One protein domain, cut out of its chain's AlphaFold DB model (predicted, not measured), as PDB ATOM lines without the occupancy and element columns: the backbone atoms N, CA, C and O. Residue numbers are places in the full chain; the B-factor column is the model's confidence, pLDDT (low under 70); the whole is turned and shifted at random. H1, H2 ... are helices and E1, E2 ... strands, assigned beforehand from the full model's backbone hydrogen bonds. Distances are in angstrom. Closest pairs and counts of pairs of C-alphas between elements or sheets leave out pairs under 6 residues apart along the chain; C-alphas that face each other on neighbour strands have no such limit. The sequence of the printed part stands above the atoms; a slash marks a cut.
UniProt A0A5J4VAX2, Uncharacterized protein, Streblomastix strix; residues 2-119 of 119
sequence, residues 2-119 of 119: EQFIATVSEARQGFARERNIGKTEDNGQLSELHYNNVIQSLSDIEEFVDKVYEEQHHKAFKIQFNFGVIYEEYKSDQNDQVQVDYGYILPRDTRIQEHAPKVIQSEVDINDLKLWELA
ATOM      1  N   GLU A   2     206.228 363.793 344.482       79.00
ATOM      2  CA  GLU A   2     206.162 362.563 345.303       79.00
ATOM      3  C   GLU A   2     205.305 361.449 344.674       79.00
ATOM      4  O   GLU A   2     205.735 360.300 344.631       79.00
ATOM      5  N   GLN A   3     204.145 361.785 344.100       77.31
ATOM      6  CA  GLN A   3     203.269 360.816 343.420       77.31
ATOM      7  C   GLN A   3     203.901 360.206 342.157       77.31
ATOM      8  O   GLN A   3     203.758 359.009 341.912       77.31
ATOM      9  N   PHE A   4     204.673 360.991 341.400       76.75
ATOM     10  CA  PHE A   4     205.450 360.486 340.266       76.75
ATOM     11  C   PHE A   4     206.492 359.457 340.728       76.75
ATOM     12  O   PHE A   4     206.568 358.362 340.181       76.75
ATOM     13  N   ILE A   5     207.249 359.767 341.787       80.31
ATOM     14  CA  ILE A   5     208.250 358.851 342.355       80.31
ATOM     15  C   ILE A   5     207.599 357.574 342.908       80.31
ATOM     16  O   ILE A   5     208.144 356.483 342.725       80.31
ATOM     17  N   ALA A   6     206.426 357.678 343.535       83.19
ATOM     18  CA  ALA A   6     205.658 356.514 343.975       83.19
ATOM     19  C   ALA A   6     205.238 355.634 342.785       83.19
ATOM     20  O   ALA A   6     205.481 354.431 342.804       83.19
ATOM     21  N   THR A   7     204.732 356.244 341.711       81.00
ATOM     22  CA  THR A   7     204.335 355.546 340.475       81.00
ATOM     23  C   THR A   7     205.524 354.846 339.809       81.00
ATOM     24  O   THR A   7     205.415 353.697 339.389       81.00
ATOM     25  N   VAL A   8     206.700 355.491 339.777       77.94
ATOM     26  CA  VAL A   8     207.961 354.874 339.324       77.94
ATOM     27  C   VAL A   8     208.310 353.655 340.178       77.94
ATOM     28  O   VAL A   8     208.707 352.616 339.649       77.94
ATOM     29  N   SER A   9     208.195 353.784 341.502       80.56
ATOM     30  CA  SER A   9     208.489 352.701 342.439       80.56
ATOM     31  C   SER A   9     207.558 351.510 342.212       80.56
ATOM     32  O   SER A   9     208.035 350.386 342.091       80.56
ATOM     33  N   GLU A  10     206.254 351.758 342.074       83.06
ATOM     34  CA  GLU A  10     205.238 350.739 341.793       83.06
ATOM     35  C   GLU A  10     205.458 350.047 340.447       83.06
ATOM     36  O   GLU A  10     205.489 348.820 340.401       83.06
ATOM     37  N   ALA A  11     205.706 350.798 339.369       77.50
ATOM     38  CA  ALA A  11     205.959 350.233 338.041       77.50
ATOM     39  C   ALA A  11     207.181 349.295 338.012       77.50
ATOM     40  O   ALA A  11     207.253 348.371 337.201       77.50
ATOM     41  N   ARG A  12     208.150 349.523 338.906       76.25
ATOM     42  CA  ARG A  12     209.358 348.700 339.054       76.25
ATOM     43  C   ARG A  12     209.161 347.492 339.975       76.25
ATOM     44  O   ARG A  12     210.012 346.599 339.979       76.25
ATOM     45  N   GLN A  13     208.082 347.425 340.759       76.69
ATOM     46  CA  GLN A  13     207.824 346.275 341.630       76.69
ATOM     47  C   GLN A  13     207.592 345.008 340.791       76.69
ATOM     48  O   GLN A  13     206.845 345.005 339.818       76.69
ATOM     49  N   GLY A  14     208.260 343.910 341.158       69.81
ATOM     50  CA  GLY A  14     208.180 342.628 340.440       69.81
ATOM     51  C   GLY A  14     209.215 342.441 339.324       69.81
ATOM     52  O   GLY A  14     209.327 341.346 338.770       69.81
ATOM     53  N   PHE A  15     210.022 343.462 339.037       71.06
ATOM     54  CA  PHE A  15     211.115 343.398 338.075       71.06
ATOM     55  C   PHE A  15     212.466 343.258 338.793       71.06
ATOM     56  O   PHE A  15     212.817 344.053 339.665       71.06
ATOM     57  N   ALA A  16     213.244 342.228 338.443       67.88
ATOM     58  CA  ALA A  16     214.613 342.091 338.945       67.88
ATOM     59  C   ALA A  16     215.473 343.238 338.397       67.88
ATOM     60  O   ALA A  16     215.400 343.531 337.204       67.88
ATOM     61  N   ARG A  17     216.273 343.883 339.256       69.88
ATOM     62  CA  ARG A  17     217.111 345.033 338.868       69.88
ATOM     63  C   ARG A  17     218.126 344.655 337.798       69.88
ATOM     64  O   ARG A  17     218.176 345.299 336.759       69.88
ATOM     65  N   GLU A  18     218.849 343.571 338.041       73.12
ATOM     66  CA  GLU A  18     219.784 342.973 337.099       73.12
ATOM     67  C   GLU A  18     219.571 341.461 337.082       73.12
ATOM     68  O   GLU A  18     219.234 340.857 338.109       73.12
ATOM     69  N   ARG A  19     219.741 340.837 335.916       67.88
ATOM     70  CA  ARG A  19     219.712 339.380 335.801       67.88
ATOM     71  C   ARG A  19     220.621 338.922 334.672       67.88
ATOM     72  O   ARG A  19     220.351 339.243 333.521       67.88
ATOM     73  N   ASN A  20     221.592 338.082 335.017       67.12
ATOM     74  CA  ASN A  20     222.397 337.346 334.050       67.12
ATOM     75  C   ASN A  20     221.900 335.901 334.002       67.12
ATOM     76  O   ASN A  20     221.875 335.210 335.024       67.12
ATOM     77  N   ILE A  21     221.424 335.455 332.838       71.62
ATOM     78  CA  ILE A  21     220.975 334.072 332.635       71.62
ATOM     79  C   ILE A  21     221.895 333.413 331.619       71.62
ATOM     80  O   ILE A  21     221.794 333.695 330.430       71.62
ATOM     81  N   GLY A  22     222.741 332.493 332.078       69.12
ATOM     82  CA  GLY A  22     223.425 331.561 331.189       69.12
ATOM     83  C   GLY A  22     222.442 330.507 330.675       69.12
ATOM     84  O   GLY A  22     221.809 329.805 331.466       69.12
ATOM     85  N   LYS A  23     222.299 330.390 329.358       65.75
ATOM     86  CA  LYS A  23     221.606 329.296 328.675       65.75
ATOM     87  C   LYS A  23     222.585 328.587 327.756       65.75
ATOM     88  O   LYS A  23     223.133 329.202 326.846       65.75
ATOM     89  N   THR A  24     222.767 327.291 327.962       65.62
ATOM     90  CA  THR A  24     223.453 326.438 326.992       65.62
ATOM     91  C   THR A  24     222.508 326.190 325.823       65.62
ATOM     92  O   THR A  24     221.421 325.650 326.017       65.62
ATOM     93  N   GLU A  25     222.894 326.634 324.633       67.31
ATOM     94  CA  GLU A  25     222.181 326.345 323.394       67.31
ATOM     95  C   GLU A  25     222.425 324.899 322.940       67.31
ATOM     96  O   GLU A  25     223.370 324.239 323.381       67.31
ATOM     97  N   ASP A  26     221.593 324.404 322.020       67.94
ATOM     98  CA  ASP A  26     221.649 323.024 321.510       67.94
ATOM     99  C   ASP A  26     222.991 322.684 320.830       67.94
ATOM    100  O   ASP A  26     223.368 321.518 320.714       67.94
ATOM    101  N   ASN A  27     223.742 323.703 320.403       69.25
ATOM    102  CA  ASN A  27     225.083 323.580 319.829       69.25
ATOM    103  C   ASN A  27     226.210 323.532 320.889       69.25
ATOM    104  O   ASN A  27     227.387 323.494 320.529       69.25
ATOM    105  N   GLY A  28     225.870 323.558 322.182       64.12
ATOM    106  CA  GLY A  28     226.816 323.583 323.299       64.12
ATOM    107  C   GLY A  28     227.418 324.959 323.609       64.12
ATOM    108  O   GLY A  28     228.234 325.056 324.525       64.12
ATOM    109  N   GLN A  29     227.042 326.023 322.890       64.62
ATOM    110  CA  GLN A  29     227.467 327.388 323.212       64.62
ATOM    111  C   GLN A  29     226.687 327.928 324.409       64.62
ATOM    112  O   GLN A  29     225.481 327.732 324.532       64.62
ATOM    113  N   LEU A  30     227.382 328.638 325.296       67.25
ATOM    114  CA  LEU A  30     226.746 329.386 326.372       67.25
ATOM    115  C   LEU A  30     226.300 330.746 325.824       67.25
ATOM    116  O   LEU A  30     227.137 331.572 325.469       67.25
ATOM    117  N   SER A  31     224.992 330.960 325.746       69.12
ATOM    118  CA  SER A  31     224.392 332.279 325.560       69.12
ATOM    119  C   SER A  31     224.171 332.914 326.931       69.12
ATOM    120  O   SER A  31     223.610 332.285 327.829       69.12
ATOM    121  N   GLU A  32     224.623 334.147 327.122       75.69
ATOM    122  CA  GLU A  32     224.350 334.906 328.340       75.69
ATOM    123  C   GLU A  32     223.344 336.005 328.028       75.69
ATOM    124  O   GLU A  32     223.574 336.873 327.189       75.69
ATOM    125  N   LEU A  33     222.194 335.954 328.699       76.94
ATOM    126  CA  LEU A  33     221.232 337.041 328.665       76.94
ATOM    127  C   LEU A  33     221.593 338.036 329.761       76.94
ATOM    128  O   LEU A  33     221.449 337.703 330.937       76.94
ATOM    129  N   HIS A  34     221.987 339.241 329.360       76.62
ATOM    130  CA  HIS A  34     222.224 340.377 330.247       76.62
ATOM    131  C   HIS A  34     220.993 341.271 330.260       76.62
ATOM    132  O   HIS A  34     220.477 341.649 329.208       76.62
ATOM    133  N   TYR A  35     220.493 341.595 331.448       78.19
ATOM    134  CA  TYR A  35     219.265 342.367 331.592       78.19
ATOM    135  C   TYR A  35     219.412 343.409 332.707       78.19
ATOM    136  O   TYR A  35     219.749 343.037 333.831       78.19
ATOM    137  N   ASN A  36     219.094 344.679 332.420       75.94
ATOM    138  CA  ASN A  36     219.138 345.792 333.375       75.94
ATOM    139  C   ASN A  36     217.835 346.620 333.340       75.94
ATOM    140  O   ASN A  36     217.473 347.185 332.312       75.94
ATOM    141  N   ASN A  37     217.130 346.686 334.475       74.88
ATOM    142  CA  ASN A  37     215.909 347.489 334.683       74.88
ATOM    143  C   ASN A  37     216.180 348.863 335.315       74.88
ATOM    144  O   ASN A  37     215.248 349.637 335.550       74.88
ATOM    145  N   VAL A  38     217.431 349.161 335.662       74.81
ATOM    146  CA  VAL A  38     217.856 350.411 336.305       74.81
ATOM    147  C   VAL A  38     218.453 351.352 335.258       74.81
ATOM    148  O   VAL A  38     219.500 351.946 335.462       74.81
ATOM    149  N   ILE A  39     217.775 351.475 334.121       73.75
ATOM    150  CA  ILE A  39     218.108 352.442 333.076       73.75
ATOM    151  C   ILE A  39     217.216 353.666 333.300       73.75
ATOM    152  O   ILE A  39     215.986 353.568 333.285       73.75
ATOM    153  N   GLN A  40     217.833 354.799 333.615       75.12
ATOM    154  CA  GLN A  40     217.183 356.077 333.921       75.12
ATOM    155  C   GLN A  40     217.525 357.159 332.897       75.12
ATOM    156  O   GLN A  40     216.813 358.159 332.813       75.12
ATOM    157  N   SER A  41     218.595 356.959 332.134       79.44
ATOM    158  CA  SER A  41     219.080 357.879 331.116       79.44
ATOM    159  C   SER A  41     219.512 357.137 329.850       79.44
ATOM    160  O   SER A  41     219.685 355.918 329.857       79.44
ATOM    161  N   LEU A  42     219.696 357.883 328.759       81.06
ATOM    162  CA  LEU A  42     220.303 357.347 327.539       81.06
ATOM    163  C   LEU A  42     221.747 356.911 327.800       81.06
ATOM    164  O   LEU A  42     222.134 355.837 327.364       81.06
ATOM    165  N   SER A  43     222.509 357.671 328.592       84.88
ATOM    166  CA  SER A  43     223.880 357.310 328.969       84.88
ATOM    167  C   SER A  43     223.955 355.972 329.712       84.88
ATOM    168  O   SER A  43     224.867 355.192 329.462       84.88
ATOM    169  N   ASP A  44     222.956 355.639 330.537       85.00
ATOM    170  CA  ASP A  44     222.901 354.332 331.211       85.00
ATOM    171  C   ASP A  44     222.751 353.183 330.197       85.00
ATOM    172  O   ASP A  44     223.222 352.070 330.434       85.00
ATOM    173  N   ILE A  45     222.086 353.441 329.061       84.56
ATOM    174  CA  ILE A  45     221.991 352.485 327.954       84.56
ATOM    175  C   ILE A  45     223.364 352.314 327.315       84.56
ATOM    176  O   ILE A  45     223.812 351.182 327.146       84.56
ATOM    177  N   GLU A  46     224.029 353.420 326.981       87.62
ATOM    178  CA  GLU A  46     225.348 353.422 326.343       87.62
ATOM    179  C   GLU A  46     226.376 352.642 327.169       87.62
ATOM    180  O   GLU A  46     227.013 351.723 326.651       87.62
ATOM    181  N   GLU A  47     226.470 352.949 328.465       89.75
ATOM    182  CA  GLU A  47     227.367 352.270 329.403       89.75
ATOM    183  C   GLU A  47     227.044 350.776 329.526       89.75
ATOM    184  O   GLU A  47     227.947 349.942 329.624       89.75
ATOM    185  N   PHE A  48     225.759 350.411 329.502       88.75
ATOM    186  CA  PHE A  48     225.347 349.012 329.574       88.75
ATOM    187  C   PHE A  48     225.738 348.226 328.317       88.75
ATOM    188  O   PHE A  48     226.218 347.098 328.439       88.75
ATOM    189  N   VAL A  49     225.572 348.806 327.123       88.75
ATOM    190  CA  VAL A  49     225.988 348.160 325.866       88.75
ATOM    191  C   VAL A  49     227.497 347.940 325.845       88.75
ATOM    192  O   VAL A  49     227.936 346.829 325.536       88.75
ATOM    193  N   ASP A  50     228.274 348.958 326.222       90.25
ATOM    194  CA  ASP A  50     229.736 348.870 326.278       90.25
ATOM    195  C   ASP A  50     230.172 347.777 327.262       90.25
ATOM    196  O   ASP A  50     230.950 346.888 326.910       90.25
ATOM    197  N   LYS A  51     229.596 347.769 328.472       90.44
ATOM    198  CA  LYS A  51     229.871 346.750 329.494       90.44
ATOM    199  C   LYS A  51     229.606 345.332 328.983       90.44
ATOM    200  O   LYS A  51     230.451 344.459 329.161       90.44
ATOM    201  N   VAL A  52     228.454 345.091 328.354       88.44
ATOM    202  CA  VAL A  52     228.108 343.759 327.831       88.44
ATOM    203  C   VAL A  52     229.071 343.342 326.719       88.44
ATOM    204  O   VAL A  52     229.493 342.187 326.686       88.44
ATOM    205  N   TYR A  53     229.459 344.256 325.829       90.38
ATOM    206  CA  TYR A  53     230.397 343.943 324.752       90.38
ATOM    207  C   TYR A  53     231.787 343.543 325.278       90.38
ATOM    208  O   TYR A  53     232.370 342.567 324.793       90.38
ATOM    209  N   GLU A  54     232.277 344.233 326.310       90.38
ATOM    210  CA  GLU A  54     233.514 343.882 327.019       90.38
ATOM    211  C   GLU A  54     233.404 342.523 327.731       90.38
ATOM    212  O   GLU A  54     234.264 341.653 327.569       90.38
ATOM    213  N   GLU A  55     232.313 342.289 328.473       86.62
ATOM    214  CA  GLU A  55     232.064 341.025 329.188       86.62
ATOM    215  C   GLU A  55     231.953 339.824 328.235       86.62
ATOM    216  O   GLU A  55     232.363 338.716 328.580       86.62
ATOM    217  N   GLN A  56     231.457 340.034 327.012       83.75
ATOM    218  CA  GLN A  56     231.392 339.005 325.970       83.75
ATOM    219  C   GLN A  56     232.699 338.848 325.171       83.75
ATOM    220  O   GLN A  56     232.727 338.099 324.189       83.75
ATOM    221  N   HIS A  57     233.793 339.502 325.578       87.81
ATOM    222  CA  HIS A  57     235.090 339.472 324.894       87.81
ATOM    223  C   HIS A  57     235.000 339.891 323.420       87.81
ATOM    224  O   HIS A  57     235.557 339.222 322.543       87.81
ATOM    225  N   HIS A  58     234.260 340.967 323.146       87.69
ATOM    226  CA  HIS A  58     234.049 341.516 321.803       87.69
ATOM    227  C   HIS A  58     233.394 340.539 320.812       87.69
ATOM    228  O   HIS A  58     233.577 340.634 319.597       87.69
ATOM    229  N   LYS A  59     232.642 339.553 321.313       86.69
ATOM    230  CA  LYS A  59     231.841 338.665 320.468       86.69
ATOM    231  C   LYS A  59     230.532 339.333 320.078       86.69
ATOM    232  O   LYS A  59     229.986 340.150 320.814       86.69
ATOM    233  N   ALA A  60     230.004 338.919 318.930       87.31
ATOM    234  CA  ALA A  60     228.717 339.396 318.464       87.31
ATOM    235  C   ALA A  60     227.576 338.977 319.405       87.31
ATOM    236  O   ALA A  60     227.514 337.823 319.838       87.31
ATOM    237  N   PHE A  61     226.639 339.887 319.653       86.56
ATOM    238  CA  PHE A  61     225.450 339.635 320.464       86.56
ATOM    239  C   PHE A  61     224.221 340.347 319.892       86.56
ATOM    240  O   PHE A  61     224.317 341.192 319.001       86.56
ATOM    241  N   LYS A  62     223.037 339.965 320.380       87.00
ATOM    242  CA  LYS A  62     221.774 340.636 320.056       87.00
ATOM    243  C   LYS A  62     221.322 341.477 321.240       87.00
ATOM    244  O   LYS A  62     221.326 340.985 322.365       87.00
ATOM    245  N   ILE A  63     220.877 342.694 320.969       85.00
ATOM    246  CA  ILE A  63     220.333 343.615 321.963       85.00
ATOM    247  C   ILE A  63     218.913 344.034 321.591       85.00
ATOM    248  O   ILE A  63     218.593 344.199 320.417       85.00
ATOM    249  N   GLN A  64     218.058 344.193 322.597       83.12
ATOM    250  CA  GLN A  64     216.702 344.712 322.453       83.12
ATOM    251  C   GLN A  64     216.397 345.632 323.632       83.12
ATOM    252  O   GLN A  64     216.648 345.267 324.783       83.12
ATOM    253  N   PHE A  65     215.813 346.792 323.344       78.00
ATOM    254  CA  PHE A  65     215.321 347.719 324.356       78.00
ATOM    255  C   PHE A  65     213.803 347.665 324.410       78.00
ATOM    256  O   PHE A  65     213.128 347.825 323.394       78.00
ATOM    257  N   ASN A  66     213.276 347.460 325.615       77.38
ATOM    258  CA  ASN A  66     211.847 347.501 325.881       77.38
ATOM    259  C   ASN A  66     211.597 348.632 326.877       77.38
ATOM    260  O   ASN A  66     211.957 348.516 328.050       77.38
ATOM    261  N   PHE A  67     210.988 349.720 326.410       74.69
ATOM    262  CA  PHE A  67     210.714 350.896 327.233       74.69
ATOM    263  C   PHE A  67     209.301 350.854 327.806       74.69
ATOM    264  O   PHE A  67     208.342 350.528 327.118       74.69
ATOM    265  N   GLY A  68     209.167 351.191 329.086       77.75
ATOM    266  CA  GLY A  68     207.878 351.505 329.692       77.75
ATOM    267  C   GLY A  68     207.669 353.012 329.682       77.75
ATOM    268  O   GLY A  68     208.636 353.770 329.624       77.75
ATOM    269  N   VAL A  69     206.421 353.454 329.778       78.81
ATOM    270  CA  VAL A  69     206.093 354.884 329.855       78.81
ATOM    271  C   VAL A  69     205.424 355.165 331.187       78.81
ATOM    272  O   VAL A  69     204.535 354.424 331.599       78.81
ATOM    273  N   ILE A  70     205.835 356.245 331.843       82.25
ATOM    274  CA  ILE A  70     205.121 356.840 332.975       82.25
ATOM    275  C   ILE A  70     204.560 358.161 332.471       82.25
ATOM    276  O   ILE A  70     205.288 358.938 331.855       82.25
ATOM    277  N   TYR A  71     203.272 358.394 332.687       83.56
ATOM    278  CA  TYR A  71     202.568 359.550 332.149       83.56
ATOM    279  C   TYR A  71     201.733 360.243 333.223       83.56
ATOM    280  O   TYR A  71     201.333 359.637 334.220       83.56
ATOM    281  N   GLU A  72     201.482 361.526 332.987       87.94
ATOM    282  CA  GLU A  72     200.554 362.345 333.760       87.94
ATOM    283  C   GLU A  72     199.246 362.480 332.974       87.94
ATOM    284  O   GLU A  72     199.262 362.753 331.771       87.94
ATOM    285  N   GLU A  73     198.113 362.299 333.643       87.69
ATOM    286  CA  GLU A  73     196.784 362.507 333.078       87.69
ATOM    287  C   GLU A  73     196.107 363.678 333.795       87.69
ATOM    288  O   GLU A  73     195.938 363.668 335.015       87.69
ATOM    289  N   TYR A  74     195.710 364.691 333.027       85.75
ATOM    290  CA  TYR A  74     195.013 365.868 333.536       85.75
ATOM    291  C   TYR A  74     193.507 365.660 333.380       85.75
ATOM    292  O   TYR A  74     193.001 365.552 332.262       85.75
ATOM    293  N   LYS A  75     192.786 365.620 334.500       83.75
ATOM    294  CA  LYS A  75     191.325 365.529 334.537       83.75
ATOM    295  C   LYS A  75     190.760 366.841 335.050       83.75
ATOM    296  O   LYS A  75     191.065 367.253 336.165       83.75
ATOM    297  N   SER A  76     189.930 367.482 334.238       81.38
ATOM    298  CA  SER A  76     189.133 368.629 334.667       81.38
ATOM    299  C   SER A  76     187.776 368.136 335.148       81.38
ATOM    300  O   SER A  76     187.088 367.406 334.428       81.38
ATOM    301  N   ASP A  77     187.395 368.508 336.368       78.69
ATOM    302  CA  ASP A  77     186.039 368.275 336.860       78.69
ATOM    303  C   ASP A  77     185.051 369.328 336.312       78.69
ATOM    304  O   ASP A  77     185.415 370.234 335.561       78.69
ATOM    305  N   GLN A  78     183.769 369.216 336.676       79.81
ATOM    306  CA  GLN A  78     182.727 370.169 336.253       79.81
ATOM    307  C   GLN A  78     182.915 371.594 336.818       79.81
ATOM    308  O   GLN A  78     182.173 372.491 336.428       79.81
ATOM    309  N   ASN A  79     183.875 371.801 337.725       82.12
ATOM    310  CA  ASN A  79     184.185 373.076 338.371       82.12
ATOM    311  C   ASN A  79     185.527 373.668 337.895       82.12
ATOM    312  O   ASN A  79     186.071 374.539 338.576       82.12
ATOM    313  N   ASP A  80     186.076 373.186 336.772       77.44
ATOM    314  CA  ASP A  80     187.399 373.557 336.249       77.44
ATOM    315  C   ASP A  80     188.559 373.296 337.234       77.44
ATOM    316  O   ASP A  80     189.661 373.833 337.076       77.44
ATOM    317  N   GLN A  81     188.360 372.442 338.246       79.75
ATOM    318  CA  GLN A  81     189.468 371.976 339.072       79.75
ATOM    319  C   GLN A  81     190.259 370.926 338.300       79.75
ATOM    320  O   GLN A  81     189.710 369.947 337.793       79.75
ATOM    321  N   VAL A  82     191.571 371.144 338.213       80.50
ATOM    322  CA  VAL A  82     192.502 370.231 337.551       80.50
ATOM    323  C   VAL A  82     193.019 369.228 338.574       80.50
ATOM    324  O   VAL A  82     193.760 369.587 339.491       80.50
ATOM    325  N   GLN A  83     192.650 367.965 338.395       82.56
ATOM    326  CA  GLN A  83     193.268 366.831 339.065       82.56
ATOM    327  C   GLN A  83     194.352 366.240 338.158       82.56
ATOM    328  O   GLN A  83     194.138 366.057 336.960       82.56
ATOM    329  N   VAL A  84     195.514 365.943 338.738       84.12
ATOM    330  CA  VAL A  84     196.611 365.253 338.052       84.12
ATOM    331  C   VAL A  84     196.695 363.840 338.607       84.12
ATOM    332  O   VAL A  84     196.975 363.659 339.791       84.12
ATOM    333  N   ASP A  85     196.454 362.858 337.746       85.81
ATOM    334  CA  ASP A  85     196.677 361.449 338.045       85.81
ATOM    335  C   ASP A  85     197.971 360.977 337.374       85.81
ATOM    336  O   ASP A  85     198.393 361.494 336.338       85.81
ATOM    337  N   TYR A  86     198.598 359.962 337.960       84.50
ATOM    338  CA  TYR A  86     199.814 359.350 337.441       84.50
ATOM    339  C   TYR A  86     199.536 357.900 337.058       84.50
ATOM    340  O   TYR A  86     198.904 357.159 337.813       84.50
ATOM    341  N   GLY A  87     200.018 357.491 335.888       84.75
ATOM    342  CA  GLY A  87     199.870 356.130 335.387       84.75
ATOM    343  C   GLY A  87     201.144 355.624 334.725       84.75
ATOM    344  O   GLY A  87     202.079 356.381 334.459       84.75
ATOM    345  N   TYR A  88     201.185 354.322 334.447       84.31
ATOM    346  CA  TYR A  88     202.278 353.712 333.702       84.31
ATOM    347  C   TYR A  88     201.787 352.637 332.730       84.31
ATOM    348  O   TYR A  88     200.736 352.022 332.920       84.31
ATOM    349  N   ILE A  89     202.568 352.412 331.677       82.69
ATOM    350  CA  ILE A  89     202.431 351.294 330.745       82.69
ATOM    351  C   ILE A  89     203.736 350.508 330.803       82.69
ATOM    352  O   ILE A  89     204.818 351.062 330.595       82.69
ATOM    353  N   LEU A  90     203.640 349.217 331.121       81.00
ATOM    354  CA  LEU A  90     204.810 348.351 331.212       81.00
ATOM    355  C   LEU A  90     205.348 348.007 329.813       81.00
ATOM    356  O   LEU A  90     204.556 347.856 328.887       81.00
ATOM    357  N   PRO A  91     206.660 347.751 329.668       73.88
ATOM    358  CA  PRO A  91     207.259 347.399 328.377       73.88
ATOM    359  C   PRO A  91     206.715 346.115 327.731       73.88
ATOM    360  O   PRO A  91     206.977 345.855 326.568       73.88
ATOM    361  N   ARG A  92     206.011 345.272 328.498       71.44
ATOM    362  CA  ARG A  92     205.391 344.021 328.022       71.44
ATOM    363  C   ARG A  92     203.941 344.203 327.572       71.44
ATOM    364  O   ARG A  92     203.279 343.230 327.221       71.44
ATOM    365  N   ASP A  93     203.418 345.416 327.688       75.75
ATOM    366  CA  ASP A  93     202.076 345.744 327.244       75.75
ATOM    367  C   ASP A  93     202.070 345.880 325.718       75.75
ATOM    368  O   ASP A  93     202.888 346.596 325.146       75.75
ATOM    369  N   THR A  94     201.113 345.231 325.056       63.12
ATOM    370  CA  THR A  94     200.981 345.211 323.588       63.12
ATOM    371  C   THR A  94     200.776 346.589 322.956       63.12
ATOM    372  O   THR A  94     200.808 346.717 321.736       63.12
ATOM    373  N   ARG A  95     200.499 347.617 323.769       69.06
ATOM    374  CA  ARG A  95     200.345 349.010 323.331       69.06
ATOM    375  C   ARG A  95     201.680 349.732 323.136       69.06
ATOM    376  O   ARG A  95     201.678 350.836 322.598       69.06
ATOM    377  N   ILE A  96     202.791 349.151 323.584       67.31
ATOM    378  CA  ILE A  96     204.126 349.724 323.422       67.31
ATOM    379  C   ILE A  96     204.765 349.202 322.139       67.31
ATOM    380  O   ILE A  96     204.695 348.015 321.823       67.31
ATOM    381  N   GLN A  97     205.407 350.106 321.400       65.19
ATOM    382  CA  GLN A  97     206.233 349.737 320.262       65.19
ATOM    383  C   GLN A  97     207.498 349.035 320.761       65.19
ATOM    384  O   GLN A  97     208.329 349.638 321.437       65.19
ATOM    385  N   GLU A  98     207.650 347.760 320.416       68.56
ATOM    386  CA  GLU A  98     208.910 347.051 320.619       68.56
ATOM    387  C   GLU A  98     209.910 347.468 319.538       68.56
ATOM    388  O   GLU A  98     209.599 347.470 318.341       68.56
ATOM    389  N   HIS A  99     211.132 347.798 319.951       70.44
ATOM    390  CA  HIS A  99     212.229 347.964 319.007       70.44
ATOM    391  C   HIS A  99     212.682 346.587 318.526       70.44
ATOM    392  O   HIS A  99     212.818 345.646 319.314       70.44
ATOM    393  N   ALA A 100     212.913 346.464 317.217       74.94
ATOM    394  CA  ALA A 100     213.450 345.238 316.651       74.94
ATOM    395  C   ALA A 100     214.835 344.957 317.264       74.94
ATOM    396  O   ALA A 100     215.640 345.884 317.378       74.94
ATOM    397  N   PRO A 101     215.142 343.702 317.641       83.62
ATOM    398  CA  PRO A 101     216.463 343.368 318.139       83.62
ATOM    399  C   PRO A 101     217.550 343.729 317.125       83.62
ATOM    400  O   PRO A 101     217.439 343.400 315.940       83.62
ATOM    401  N   LYS A 102     218.628 344.345 317.602       85.38
ATOM    402  CA  LYS A 102     219.810 344.670 316.807       85.38
ATOM    403  C   LYS A 102     220.945 343.711 317.086       85.38
ATOM    404  O   LYS A 102     221.094 343.218 318.200       85.38
ATOM    405  N   VAL A 103     221.746 343.446 316.061       89.56
ATOM    406  CA  VAL A 103     222.980 342.673 316.195       89.56
ATOM    407  C   VAL A 103     224.129 343.660 316.359       89.56
ATOM    408  O   VAL A 103     224.295 344.533 315.515       89.56
ATOM    409  N   ILE A 104     224.909 343.500 317.422       89.38
ATOM    410  CA  ILE A 104     226.158 344.225 317.655       89.38
ATOM    411  C   ILE A 104     227.293 343.253 317.361       89.38
ATOM    412  O   ILE A 104     227.334 342.176 317.955       89.38
ATOM    413  N   GLN A 105     228.170 343.586 316.417       91.69
ATOM    414  CA  GLN A 105     229.312 342.751 316.022       91.69
ATOM    415  C   GLN A 105     230.650 343.472 316.198       91.69
ATOM    416  O   GLN A 105     231.696 342.828 316.180       91.69
ATOM    417  N   SER A 106     230.611 344.796 316.335       90.31
ATOM    418  CA  SER A 106     231.774 345.669 316.375       90.31
ATOM    419  C   SER A 106     231.497 346.945 317.175       90.31
ATOM    420  O   SER A 106     230.348 347.318 317.404       90.31
ATOM    421  N   GLU A 107     232.560 347.672 317.527       88.75
ATOM    422  CA  GLU A 107     232.451 349.014 318.123       88.75
ATOM    423  C   GLU A 107     231.765 350.026 317.191       88.75
ATOM    424  O   GLU A 107     231.158 350.987 317.657       88.75
ATOM    425  N   VAL A 108     231.829 349.820 315.870       90.94
ATOM    426  CA  VAL A 108     231.126 350.678 314.904       90.94
ATOM    427  C   VAL A 108     229.616 350.541 315.082       90.94
ATOM    428  O   VAL A 108     228.933 351.556 315.157       90.94
ATOM    429  N   ASP A 109     229.113 349.316 315.257       89.12
ATOM    430  CA  ASP A 109     227.683 349.076 315.492       89.12
ATOM    431  C   ASP A 109     227.207 349.726 316.802       89.12
ATOM    432  O   ASP A 109     226.079 350.208 316.889       89.12
ATOM    433  N   ILE A 110     228.078 349.761 317.818       87.38
ATOM    434  CA  ILE A 110     227.817 350.448 319.088       87.38
ATOM    435  C   ILE A 110     227.724 351.960 318.864       87.38
ATOM    436  O   ILE A 110     226.774 352.589 319.321       87.38
ATOM    437  N   ASN A 111     228.676 352.553 318.144       88.94
ATOM    438  CA  ASN A 111     228.654 353.987 317.857       88.94
ATOM    439  C   ASN A 111     227.436 354.383 317.007       88.94
ATOM    440  O   ASN A 111     226.804 355.401 317.285       88.94
ATOM    441  N   ASP A 112     227.062 353.561 316.026       88.38
ATOM    442  CA  ASP A 112     225.863 353.775 315.215       88.38
ATOM    443  C   ASP A 112     224.582 353.673 316.053       88.38
ATOM    444  O   ASP A 112     223.657 354.468 315.868       88.38
ATOM    445  N   LEU A 113     224.523 352.735 317.006       85.00
ATOM    446  CA  LEU A 113     223.412 352.630 317.953       85.00
ATOM    447  C   LEU A 113     223.261 353.917 318.777       85.00
ATOM    448  O   LEU A 113     222.152 354.444 318.883       85.00
ATOM    449  N   LYS A 114     224.372 354.442 319.308       85.19
ATOM    450  CA  LYS A 114     224.402 355.686 320.095       85.19
ATOM    451  C   LYS A 114     223.956 356.896 319.270       85.19
ATOM    452  O   LYS A 114     223.181 357.716 319.748       85.19
ATOM    453  N   LEU A 115     224.397 356.986 318.013       81.69
ATOM    454  CA  LEU A 115     224.149 358.155 317.168       81.69
ATOM    455  C   LEU A 115     222.730 358.216 316.584       81.69
ATOM    456  O   LEU A 115     222.191 359.306 316.422       81.69
ATOM    457  N   TRP A 116     222.154 357.074 316.199       75.94
ATOM    458  CA  TRP A 116     220.931 357.054 315.383       75.94
ATOM    459  C   TRP A 116     219.678 356.606 316.122       75.94
ATOM    460  O   TRP A 116     218.577 356.886 315.651       75.94
ATOM    461  N   GLU A 117     219.820 355.883 317.232       69.94
ATOM    462  CA  GLU A 117     218.664 355.342 317.960       69.94
ATOM    463  C   GLU A 117     218.513 355.865 319.377       69.94
ATOM    464  O   GLU A 117     217.428 355.750 319.944       69.94
ATOM    465  N   LEU A 118     219.578 356.435 319.936       69.31
ATOM    466  CA  LEU A 118     219.569 357.036 321.264       69.31
ATOM    467  C   LEU A 118     219.640 358.573 321.225       69.31
ATOM    468  O   LEU A 118     219.572 359.183 322.287       69.31
ATOM    469  N   ALA A 119     219.748 359.199 320.046       57.22
ATOM    470  CA  ALA A 119     219.746 360.658 319.858       57.22
ATOM    471  C   ALA A 119     218.346 361.200 319.533       57.22
ATOM    472  O   ALA A 119     218.019 362.303 320.030       57.22
TER     473      ALA A 119
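This is residues 2 to 119 of the 119 residues of an uncharacterized protein of Streblomastix strix (UniProt A0A5J4VAX2). The model is a long, loosely built rod with a two-stranded hairpin reaching toward each end: E4 and E5 make one end, with H1 alongside them, and E1 and E2 reach toward the other. H2, H3 and the short strand pair of E3 and E6 gather at the E1 and E2 end, and the unnamed stretch 90 to 101 runs back from E5 to E6. The printed part has 118 residues, with three named helices and six named strands in the order H1 E1 E2 H2 E3 E4 E5 E6 H3, and its class is mixed, helices and strands. The strands form three separate antiparallel sheets of two, E1 - E2, E3 - E6 and E4 - E5. The whole is loose, with a radius of gyration of the C-alphas of 18.5 A and spans of 65 by 30 by 25 A.

H1, residues 2 to 12, begins at C-alpha 2 (206.162, 362.563, 345.303) and is 15.5 A long from first to last C-alpha. E1, residues 18 to 24, is 19.7 A long, and E2, residues 30 to 36, is 19.4 A. H2, residues 42 to 55, is the longest helix by residues and measures 20.2 A. E3 covers residues 61 to 63, 6.7 A. E4, residues 69 to 76, and E5, residues 82 to 89, are 22.4 A each; C-alpha 76 is at (189.133, 368.629, 334.667). E6 covers residues 102 to 104, 6.4 A. H3, residues 107 to 116, is 14.3 A long and ends at C-alpha 116 (220.931, 357.054, 315.383).

The closest C-alphas of H1 and E5 are those of Phe 4 and Tyr 86, 6.4 A apart. E1 and E2 form a hairpin, antiparallel at 165 degrees, with N 21 and O 33 at 2.9 A, within hydrogen-bond range. E2 comes closest to H2 at the C-alphas of His 34 and Val 52, 7.2 A. E3 and E6 are antiparallel at 140 degrees, with N 63 and O 102 at 2.8 A. E4 and E5 form a second hairpin, antiparallel at 155 degrees, with N 73 and O 85 at 2.8 A. H2, with residues 46 to 50 alone, only just touches H3, with 3 pairs of C-alphas within 8 A; the closest are those of Glu 46 and Lys 114, 6.7 A. These two helices run opposite ways at a shallow tilt of 13 degrees. H1 is apart from H2 and H3. In H1, H2 and H3 every O i to N i+4 pair is within hydrogen-bond range.

The two C-alphas farthest apart, those of Gly 28 and Asn 79, are 67.0 A from each other. The printed part has no cut and ends at residue 119, the chain's last. The link from E5 to E6 is long, with 12 residues; the other links are tight. The mean pLDDT of the printed part is 79.3, and 23 residues are under 70, among them residues 22 to 31 and 94 to 98.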